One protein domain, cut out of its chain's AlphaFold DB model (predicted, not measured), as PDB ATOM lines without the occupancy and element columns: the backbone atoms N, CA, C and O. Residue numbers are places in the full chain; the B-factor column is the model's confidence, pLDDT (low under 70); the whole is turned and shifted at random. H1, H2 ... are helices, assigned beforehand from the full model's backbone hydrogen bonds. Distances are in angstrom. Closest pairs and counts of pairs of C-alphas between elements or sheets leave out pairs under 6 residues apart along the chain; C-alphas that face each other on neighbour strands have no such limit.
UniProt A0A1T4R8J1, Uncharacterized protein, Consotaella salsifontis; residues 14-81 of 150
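Overview. This is residues 14 to 81 of the 150 residues of an uncharacterized protein of Consotaella salsifontis (UniProt A0A1T4R8J1). What shape does the printed part make? Four helices follow one another end to end as an open hook: H1 is a long arm, H2 continues from it, H3 makes the turn, and H4 folds back on the far side of a hollow middle. What is it made of? The printed part has 68 residues with four named helices, H1, H2, H3 and H4 in that order, no named strand, and the class all helix. How compact is it? It is extended, with a radius of gyration of the C-alphas of 17.3 A and spans of 52 by 24 by 14 A.

Arrangement. How do the first helices stand? H1, residues 14 to 32, and H2, residues 35 to 46, are apart. H2 and H3, residues 49 to 60, are close but not clearly touching; their closest C-alphas, of Glu 45 and Gly 51, are 6.5 A apart, and they run the same way at a steep tilt of 66 degrees. Where does H4, residues 62 to 80, touch? H3 and H4 only just touch, with 3 pairs of C-alphas within 8 A, and only at the corner by their link, through residues 57 to 58 and 64 to 65 alone. Their closest C-alphas, of Ala 58 and Thr 65, are 5.5 A apart, and they run opposite ways at a steep tilt of 63 degrees. What stays apart, and how are the backbones? H1 is apart from H3 and H4, and H2 from H4. Each O i to N i+4 pair is within hydrogen-bond range in H1, H2 and H4, and 7 of 8 are in H3.

Along the chain. Where does H1 begin? Its residues 14 to 32 start at C-alpha 14 (146.062, 133.314, 337.536) and measure 27.8 A. How long are H2 and H3? H2, residues 35 to 46, measures 16.2 A, and H3, residues 49 to 60, 16.5 A. Where does H4 end? Its residues 62 to 80 measure 26.8 A and end at C-alpha 80 (167.297, 133.075, 322.802).

Size, cuts and confidence. How large is it? The two C-alphas farthest apart, of Glu 14 and Asp 60, are 52.1 A apart. Is it continuous? The printed part has no cut, and the three links between helices are tight. Where is confidence low? The model's pLDDT is under 70 at residues 14 to 37 and 79 to 81.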
ATOM      1  N   GLU A  14     146.280 132.853 338.910       59.50
ATOM      2  CA  GLU A  14     146.062 133.314 337.536       59.50
ATOM      3  C   GLU A  14     147.341 133.153 336.690       59.50
ATOM      4  O   GLU A  14     147.273 132.659 335.561       59.50
ATOM      5  N   ALA A  15     148.515 133.475 337.245       57.69
ATOM      6  CA  ALA A  15     149.806 133.326 336.569       57.69
ATOM      7  C   ALA A  15     150.131 131.857 336.237       57.69
ATOM      8  O   ALA A  15     150.577 131.557 335.123       57.69
ATOM      9  N   GLU A  16     149.837 130.927 337.149       60.97
ATOM     10  CA  GLU A  16     150.056 129.491 336.935       60.97
ATOM     11  C   GLU A  16     149.149 128.937 335.817       60.97
ATOM     12  O   GLU A  16     149.595 128.214 334.919       60.97
ATOM     13  N   LYS A  17     147.874 129.356 335.787       62.31
ATOM     14  CA  LYS A  17     146.934 129.001 334.706       62.31
ATOM     15  C   LYS A  17     147.365 129.554 333.351       62.31
ATOM     16  O   LYS A  17     147.183 128.884 332.329       62.31
ATOM     17  N   GLN A  18     147.918 130.763 333.319       54.53
ATOM     18  CA  GLN A  18     148.404 131.366 332.081       54.53
ATOM     19  C   GLN A  18     149.648 130.642 331.554       54.53
ATOM     20  O   GLN A  18     149.713 130.364 330.355       54.53
ATOM     21  N   ARG A  19     150.577 130.240 332.432       59.03
ATOM     22  CA  ARG A  19     151.761 129.448 332.051       59.03
ATOM     23  C   ARG A  19     151.387 128.115 331.405       59.03
ATOM     24  O   ARG A  19     151.887 127.814 330.323       59.03
ATOM     25  N   ALA A  20     150.449 127.368 331.989       58.41
ATOM     26  CA  ALA A  20     149.990 126.095 331.421       58.41
ATOM     27  C   ALA A  20     149.337 126.265 330.035       58.41
ATOM     28  O   ALA A  20     149.545 125.462 329.121       58.41
ATOM     29  N   LYS A  21     148.578 127.350 329.841       56.53
ATOM     30  CA  LYS A  21     147.895 127.634 328.572       56.53
ATOM     31  C   LYS A  21     148.877 128.050 327.473       56.53
ATOM     32  O   LYS A  21     148.724 127.620 326.330       56.53
ATOM     33  N   VAL A  22     149.896 128.840 327.819       60.84
ATOM     34  CA  VAL A  22     150.963 129.268 326.898       60.84
ATOM     35  C   VAL A  22     151.866 128.095 326.509       60.84
ATOM     36  O   VAL A  22     152.158 127.941 325.325       60.84
ATOM     37  N   ALA A  23     152.224 127.223 327.457       60.56
ATOM     38  CA  ALA A  23     153.006 126.016 327.182       60.56
ATOM     39  C   ALA A  23     152.293 125.079 326.189       60.56
ATOM     40  O   ALA A  23     152.903 124.642 325.217       60.56
ATOM     41  N   SER A  24     150.980 124.862 326.355       60.38
ATOM     42  CA  SER A  24     150.213 124.009 325.430       60.38
ATOM     43  C   SER A  24     150.152 124.564 323.999       60.38
ATOM     44  O   SER A  24     150.233 123.810 323.034       60.38
ATOM     45  N   LYS A  25     150.066 125.894 323.847       58.84
ATOM     46  CA  LYS A  25     150.040 126.542 322.530       58.84
ATOM     47  C   LYS A  25     151.411 126.550 321.863       58.84
ATOM     48  O   LYS A  25     151.486 126.435 320.644       58.84
ATOM     49  N   LEU A  26     152.481 126.676 322.647       60.31
ATOM     50  CA  LEU A  26     153.852 126.575 322.152       60.31
ATOM     51  C   LEU A  26     154.154 125.180 321.605       60.31
ATOM     52  O   LEU A  26     154.776 125.099 320.552       60.31
ATOM     53  N   ASP A  27     153.673 124.114 322.245       60.09
ATOM     54  CA  ASP A  27     153.839 122.750 321.724       60.09
ATOM     55  C   ASP A  27     153.038 122.511 320.436       60.09
ATOM     56  O   ASP A  27     153.551 121.908 319.494       60.09
ATOM     57  N   GLU A  28     151.822 123.053 320.330       57.31
ATOM     58  CA  GLU A  28     151.019 122.973 319.100       57.31
ATOM     59  C   GLU A  28     151.656 123.760 317.936       57.31
ATOM     60  O   GLU A  28     151.667 123.304 316.788       57.31
ATOM     61  N   LEU A  29     152.250 124.923 318.230       60.81
ATOM     62  CA  LEU A  29     153.021 125.717 317.267       60.81
ATOM     63  C   LEU A  29     154.327 125.014 316.882       60.81
ATOM     64  O   LEU A  29     154.658 124.954 315.700       60.81
ATOM     65  N   ARG A  30     155.038 124.420 317.842       59.91
ATOM     66  CA  ARG A  30     156.276 123.661 317.612       59.91
ATOM     67  C   ARG A  30     156.045 122.431 316.736       59.91
ATOM     68  O   ARG A  30     156.912 122.084 315.940       59.91
ATOM     69  N   LEU A  31     154.869 121.812 316.832       58.09
ATOM     70  CA  LEU A  31     154.490 120.680 315.986       58.09
ATOM     71  C   LEU A  31     154.234 121.092 314.520       58.09
ATOM     72  O   LEU A  31     154.475 120.296 313.616       58.09
ATOM     73  N   ARG A  32     153.762 122.326 314.270       60.00
ATOM     74  CA  ARG A  32     153.535 122.869 312.911       60.00
ATOM     75  C   ARG A  32     154.753 123.580 312.317       60.00
ATOM     76  O   ARG A  32     154.883 123.636 311.099       60.00
ATOM     77  N   PHE A  33     155.639 124.090 313.163       56.50
ATOM     78  CA  PHE A  33     156.931 124.661 312.797       56.50
ATOM     79  C   PHE A  33     158.046 123.681 313.171       56.50
ATOM     80  O   PHE A  33     158.897 123.996 314.007       56.50
ATOM     81  N   SER A  34     158.058 122.482 312.572       60.31
ATOM     82  CA  SER A  34     159.274 121.671 312.652       60.31
ATOM     83  C   SER A  34     160.406 122.510 312.056       60.31
ATOM     84  O   SER A  34     160.266 123.076 310.969       60.31
ATOM     85  N   ALA A  35     161.492 122.671 312.809       63.25
ATOM     86  CA  ALA A  35     162.609 123.516 312.398       63.25
ATOM     87  C   ALA A  35     163.096 123.136 310.988       63.25
ATOM     88  O   ALA A  35     163.382 124.024 310.191       63.25
ATOM     89  N   ASP A  36     163.058 121.840 310.660       66.69
ATOM     90  CA  ASP A  36     163.355 121.303 309.330       66.69
ATOM     91  C   ASP A  36     162.437 121.850 308.233       66.69
ATOM     92  O   ASP A  36     162.933 122.306 307.211       66.69
ATOM     93  N   ALA A  37     161.115 121.880 308.428       67.94
ATOM     94  CA  ALA A  37     160.194 122.371 307.399       67.94
ATOM     95  C   ALA A  37     160.347 123.881 307.148       67.94
ATOM     96  O   ALA A  37     160.177 124.348 306.021       67.94
ATOM     97  N   VAL A  38     160.679 124.650 308.190       74.31
ATOM     98  CA  VAL A  38     160.950 126.092 308.074       74.31
ATOM     99  C   VAL A  38     162.285 126.340 307.381       74.31
ATOM    100  O   VAL A  38     162.370 127.213 306.517       74.31
ATOM    101  N   LEU A  39     163.308 125.554 307.725       78.38
ATOM    102  CA  LEU A  39     164.621 125.601 307.087       78.38
ATOM    103  C   LEU A  39     164.518 125.266 305.601       78.38
ATOM    104  O   LEU A  39     164.976 126.060 304.784       78.38
ATOM    105  N   ASP A  40     163.863 124.165 305.235       79.69
ATOM    106  CA  ASP A  40     163.757 123.725 303.839       79.69
ATOM    107  C   ASP A  40     162.966 124.727 302.983       79.69
ATOM    108  O   ASP A  40     163.361 125.066 301.862       79.69
ATOM    109  N   ARG A  41     161.884 125.292 303.539       77.00
ATOM    110  CA  ARG A  41     161.115 126.364 302.891       77.00
ATOM    111  C   ARG A  41     161.961 127.629 302.721       77.00
ATOM    112  O   ARG A  41     161.992 128.195 301.631       77.00
ATOM    113  N   GLY A  42     162.673 128.040 303.771       77.81
ATOM    114  CA  GLY A  42     163.538 129.220 303.756       77.81
ATOM    115  C   GLY A  42     164.695 129.087 302.764       77.81
ATOM    116  O   GLY A  42     164.954 130.004 301.988       77.81
ATOM    117  N   LEU A  43     165.345 127.923 302.719       79.62
ATOM    118  CA  LEU A  43     166.407 127.604 301.762       79.62
ATOM    119  C   LEU A  43     165.887 127.547 300.322       79.62
ATOM    120  O   LEU A  43     166.568 128.024 299.410       79.62
ATOM    121  N   SER A  44     164.689 127.001 300.103       79.81
ATOM    122  CA  SER A  44     164.064 126.976 298.778       79.81
ATOM    123  C   SER A  44     163.694 128.377 298.281       79.81
ATOM    124  O   SER A  44     163.847 128.652 297.092       79.81
ATOM    125  N   GLU A  45     163.217 129.268 299.151       79.31
ATOM    126  CA  GLU A  45     162.895 130.653 298.777       79.31
ATOM    127  C   GLU A  45     164.156 131.496 298.543       79.31
ATOM    128  O   GLU A  45     164.197 132.300 297.607       79.31
ATOM    129  N   LEU A  46     165.217 131.248 299.319       81.31
ATOM    130  CA  LEU A  46     166.523 131.885 299.138       81.31
ATOM    131  C   LEU A  46     167.234 131.426 297.854       81.31
ATOM    132  O   LEU A  46     168.018 132.176 297.287       81.31
ATOM    133  N   LYS A  47     166.951 130.215 297.362       80.00
ATOM    134  CA  LYS A  47     167.420 129.731 296.050       80.00
ATOM    135  C   LYS A  47     166.555 130.196 294.873       80.00
ATOM    136  O   LYS A  47     166.904 129.929 293.726       80.00
ATOM    137  N   GLY A  48     165.417 130.833 295.139       81.81
ATOM    138  CA  GLY A  48     164.484 131.291 294.116       81.81
ATOM    139  C   GLY A  48     164.711 132.740 293.663       81.81
ATOM    140  O   GLY A  48     165.596 133.435 294.163       81.81
ATOM    141  N   PRO A  49     163.827 133.266 292.792       82.00
ATOM    142  CA  PRO A  49     163.877 134.645 292.282       82.00
ATOM    143  C   PRO A  49     163.781 135.740 293.356       82.00
ATOM    144  O   PRO A  49     163.914 136.927 293.051       82.00
ATOM    145  N   LEU A  50     163.438 135.368 294.591       80.38
ATOM    146  CA  LEU A  50     163.439 136.251 295.751       80.38
ATOM    147  C   LEU A  50     164.861 136.407 296.312       80.38
ATOM    148  O   LEU A  50     165.286 137.530 296.572       80.38
ATOM    149  N   GLY A  51     165.615 135.310 296.420       81.44
ATOM    150  CA  GLY A  51     167.016 135.322 296.836       81.44
ATOM    151  C   GLY A  51     167.910 136.133 295.906       81.44
ATOM    152  O   GLY A  51     168.692 136.954 296.378       81.44
ATOM    153  N   ASP A  52     167.709 136.023 294.592       84.12
ATOM    154  CA  ASP A  52     168.446 136.836 293.616       84.12
ATOM    155  C   ASP A  52     168.220 138.343 293.819       84.12
ATOM    156  O   ASP A  52     169.140 139.147 293.657       84.12
ATOM    157  N   ARG A  53     167.004 138.746 294.220       83.00
ATOM    158  CA  ARG A  53     166.682 140.147 294.536       83.00
ATOM    159  C   ARG A  53     167.314 140.600 295.845       83.00
ATOM    160  O   ARG A  53     167.774 141.734 295.912       83.00
ATOM    161  N   LEU A  54     167.360 139.732 296.854       78.94
ATOM    162  CA  LEU A  54     168.059 139.990 298.117       78.94
ATOM    163  C   LEU A  54     169.564 140.168 297.896       78.94
ATOM    164  O   LEU A  54     170.149 141.113 298.419       78.94
ATOM    165  N   ILE A  55     170.177 139.319 297.069       83.31
ATOM    166  CA  ILE A  55     171.596 139.429 296.712       83.31
ATOM    167  C   ILE A  55     171.853 140.726 295.939       83.31
ATOM    168  O   ILE A  55     172.805 141.441 296.244       83.31
ATOM    169  N   ARG A  56     170.990 141.085 294.980       81.62
ATOM    170  CA  ARG A  56     171.112 142.370 294.271       81.62
ATOM    171  C   ARG A  56     170.950 143.573 295.190       81.62
ATOM    172  O   ARG A  56     171.778 144.469 295.140       81.62
ATOM    173  N   ALA A  57     169.964 143.554 296.083       78.69
ATOM    174  CA  ALA A  57     169.774 144.606 297.078       78.69
ATOM    175  C   ALA A  57     170.981 144.741 298.026       78.69
ATOM    176  O   ALA A  57     171.333 145.855 298.411       78.69
ATOM    177  N   ALA A  58     171.650 143.631 298.353       80.62
ATOM    178  CA  ALA A  58     172.878 143.638 299.142       80.62
ATOM    179  C   ALA A  58     174.054 144.306 298.415       80.62
ATOM    180  O   ALA A  58     174.840 145.010 299.046       80.62
ATOM    181  N   ILE A  59     174.157 144.105 297.099       88.62
ATOM    182  CA  ILE A  59     175.182 144.733 296.255       88.62
ATOM    183  C   ILE A  59     174.873 146.223 296.051       88.62
ATOM    184  O   ILE A  59     175.777 147.051 296.139       88.62
ATOM    185  N   ASP A  60     173.604 146.566 295.829       90.25
ATOM    186  CA  ASP A  60     173.171 147.940 295.557       90.25
ATOM    187  C   ASP A  60     173.201 148.822 296.817       90.25
ATOM    188  O   ASP A  60     173.488 150.018 296.737       90.25
ATOM    189  N   ASN A  61     172.917 148.254 297.997       88.75
ATOM    190  CA  ASN A  61     172.960 148.969 299.272       88.75
ATOM    191  C   ASN A  61     173.503 148.084 300.414       88.75
ATOM    192  O   ASN A  61     172.737 147.533 301.223       88.75
ATOM    193  N   PRO A  62     174.839 147.972 300.529       85.69
ATOM    194  CA  PRO A  62     175.464 147.127 301.539       85.69
ATOM    195  C   PRO A  62     175.200 147.635 302.961       85.69
ATOM    196  O   PRO A  62     175.014 146.835 303.874       85.69
ATOM    197  N   LEU A  63     175.110 148.954 303.159       91.38
ATOM    198  CA  LEU A  63     174.898 149.544 304.481       91.38
ATOM    199  C   LEU A  63     173.517 149.190 305.050       91.38
ATOM    200  O   LEU A  63     173.413 148.751 306.197       91.38
ATOM    201  N   ALA A  64     172.460 149.341 304.245       84.38
ATOM    202  CA  ALA A  64     171.103 148.991 304.663       84.38
ATOM    203  C   ALA A  64     170.970 147.487 304.949       84.38
ATOM    204  O   ALA A  64     170.328 147.091 305.922       84.38
ATOM    205  N   THR A  65     171.628 146.656 304.139       88.12
ATOM    206  CA  THR A  65     171.608 145.198 304.292       88.12
ATOM    207  C   THR A  65     172.302 144.756 305.573       88.12
ATOM    208  O   THR A  65     171.732 143.979 306.338       88.12
ATOM    209  N   VAL A  66     173.489 145.295 305.862       89.88
ATOM    210  CA  VAL A  66     174.198 145.018 307.120       89.88
ATOM    211  C   VAL A  66     173.342 145.419 308.318       89.88
ATOM    212  O   VAL A  66     173.245 144.651 309.270       89.88
ATOM    213  N   MET A  67     172.666 146.568 308.258       91.94
ATOM    214  CA  MET A  67     171.805 147.015 309.353       91.94
ATOM    215  C   MET A  67     170.574 146.112 309.538       91.94
ATOM    216  O   MET A  67     170.211 145.799 310.671       91.94
ATOM    217  N   MET A  68     169.965 145.631 308.449       89.00
ATOM    218  CA  MET A  68     168.883 144.642 308.519       89.00
ATOM    219  C   MET A  68     169.348 143.326 309.145       89.00
ATOM    220  O   MET A  68     168.670 142.796 310.023       89.00
ATOM    221  N   VAL A  69     170.505 142.809 308.719       88.50
ATOM    222  CA  VAL A  69     171.066 141.558 309.251       88.50
ATOM    223  C   VAL A  69     171.439 141.719 310.723       88.50
ATOM    224  O   VAL A  69     171.130 140.842 311.526       88.50
ATOM    225  N   ALA A  70     172.037 142.849 311.101       92.25
ATOM    226  CA  ALA A  70     172.356 143.161 312.490       92.25
ATOM    227  C   ALA A  70     171.090 143.264 313.355       92.25
ATOM    228  O   ALA A  70     171.036 142.675 314.433       92.25
ATOM    229  N   GLY A  71     170.051 143.950 312.867       90.25
ATOM    230  CA  GLY A  71     168.767 144.064 313.558       90.25
ATOM    231  C   GLY A  71     168.065 142.715 313.720       90.25
ATOM    232  O   GLY A  71     167.612 142.383 314.813       90.25
ATOM    233  N   ALA A  72     168.034 141.901 312.661       89.12
ATOM    234  CA  ALA A  72     167.483 140.551 312.716       89.12
ATOM    235  C   ALA A  72     168.272 139.671 313.697       89.12
ATOM    236  O   ALA A  72     167.680 139.050 314.578       89.12
ATOM    237  N   GLY A  73     169.604 139.670 313.603       89.19
ATOM    238  CA  GLY A  73     170.478 138.930 314.510       89.19
ATOM    239  C   GLY A  73     170.277 139.327 315.972       89.19
ATOM    240  O   GLY A  73     170.178 138.452 316.826       89.19
ATOM    241  N   TRP A  74     170.132 140.623 316.258       90.75
ATOM    242  CA  TRP A  74     169.850 141.119 317.606       90.75
ATOM    243  C   TRP A  74     168.509 140.618 318.155       90.75
ATOM    244  O   TRP A  74     168.447 140.182 319.302       90.75
ATOM    245  N   LEU A  75     167.450 140.610 317.339       87.31
ATOM    246  CA  LEU A  75     166.142 140.091 317.755       87.31
ATOM    247  C   LEU A  75     166.195 138.599 318.100       87.31
ATOM    248  O   LEU A  75     165.631 138.182 319.110       87.31
ATOM    249  N   PHE A  76     166.894 137.795 317.297       85.62
ATOM    250  CA  PHE A  76     167.065 136.369 317.592       85.62
ATOM    251  C   PHE A  76     167.989 136.129 318.791       85.62
ATOM    252  O   PHE A  76     167.772 135.198 319.570       85.62
ATOM    253  N   TYR A  77     168.992 136.984 318.980       82.19
ATOM    254  CA  TYR A  77     169.886 136.938 320.131       82.19
ATOM    255  C   TYR A  77     169.160 137.258 321.446       82.19
ATOM    256  O   TYR A  77     169.357 136.563 322.439       82.19
ATOM    257  N   ASP A  78     168.273 138.254 321.453       74.12
ATOM    258  CA  ASP A  78     167.444 138.570 322.621       74.12
ATOM    259  C   ASP A  78     166.368 137.499 322.868       74.12
ATOM    260  O   ASP A  78     166.137 137.093 324.004       74.12
ATOM    261  N   ALA A  79     165.770 136.948 321.806       67.06
ATOM    262  CA  ALA A  79     164.771 135.882 321.916       67.06
ATOM    263  C   ALA A  79     165.329 134.557 322.472       67.06
ATOM    264  O   ALA A  79     164.574 133.765 323.036       67.06
ATOM    265  N   THR A  80     166.630 134.296 322.307       64.88
ATOM    266  CA  THR A  80     167.297 133.075 322.802       64.88
ATOM    267  C   THR A  80     167.896 133.233 324.193       64.88
ATOM    268  O   THR A  80     168.231 132.229 324.827       64.88
ATOM    269  N   ARG A  81     167.986 134.460 324.714       60.38
ATOM    270  CA  ARG A  81     168.294 134.661 326.125       60.38
ATOM    271  C   ARG A  81     167.069 134.237 326.936       60.38
ATOM    272  O   ARG A  81     165.987 134.795 326.733       60.38
TER     273      ARG A  81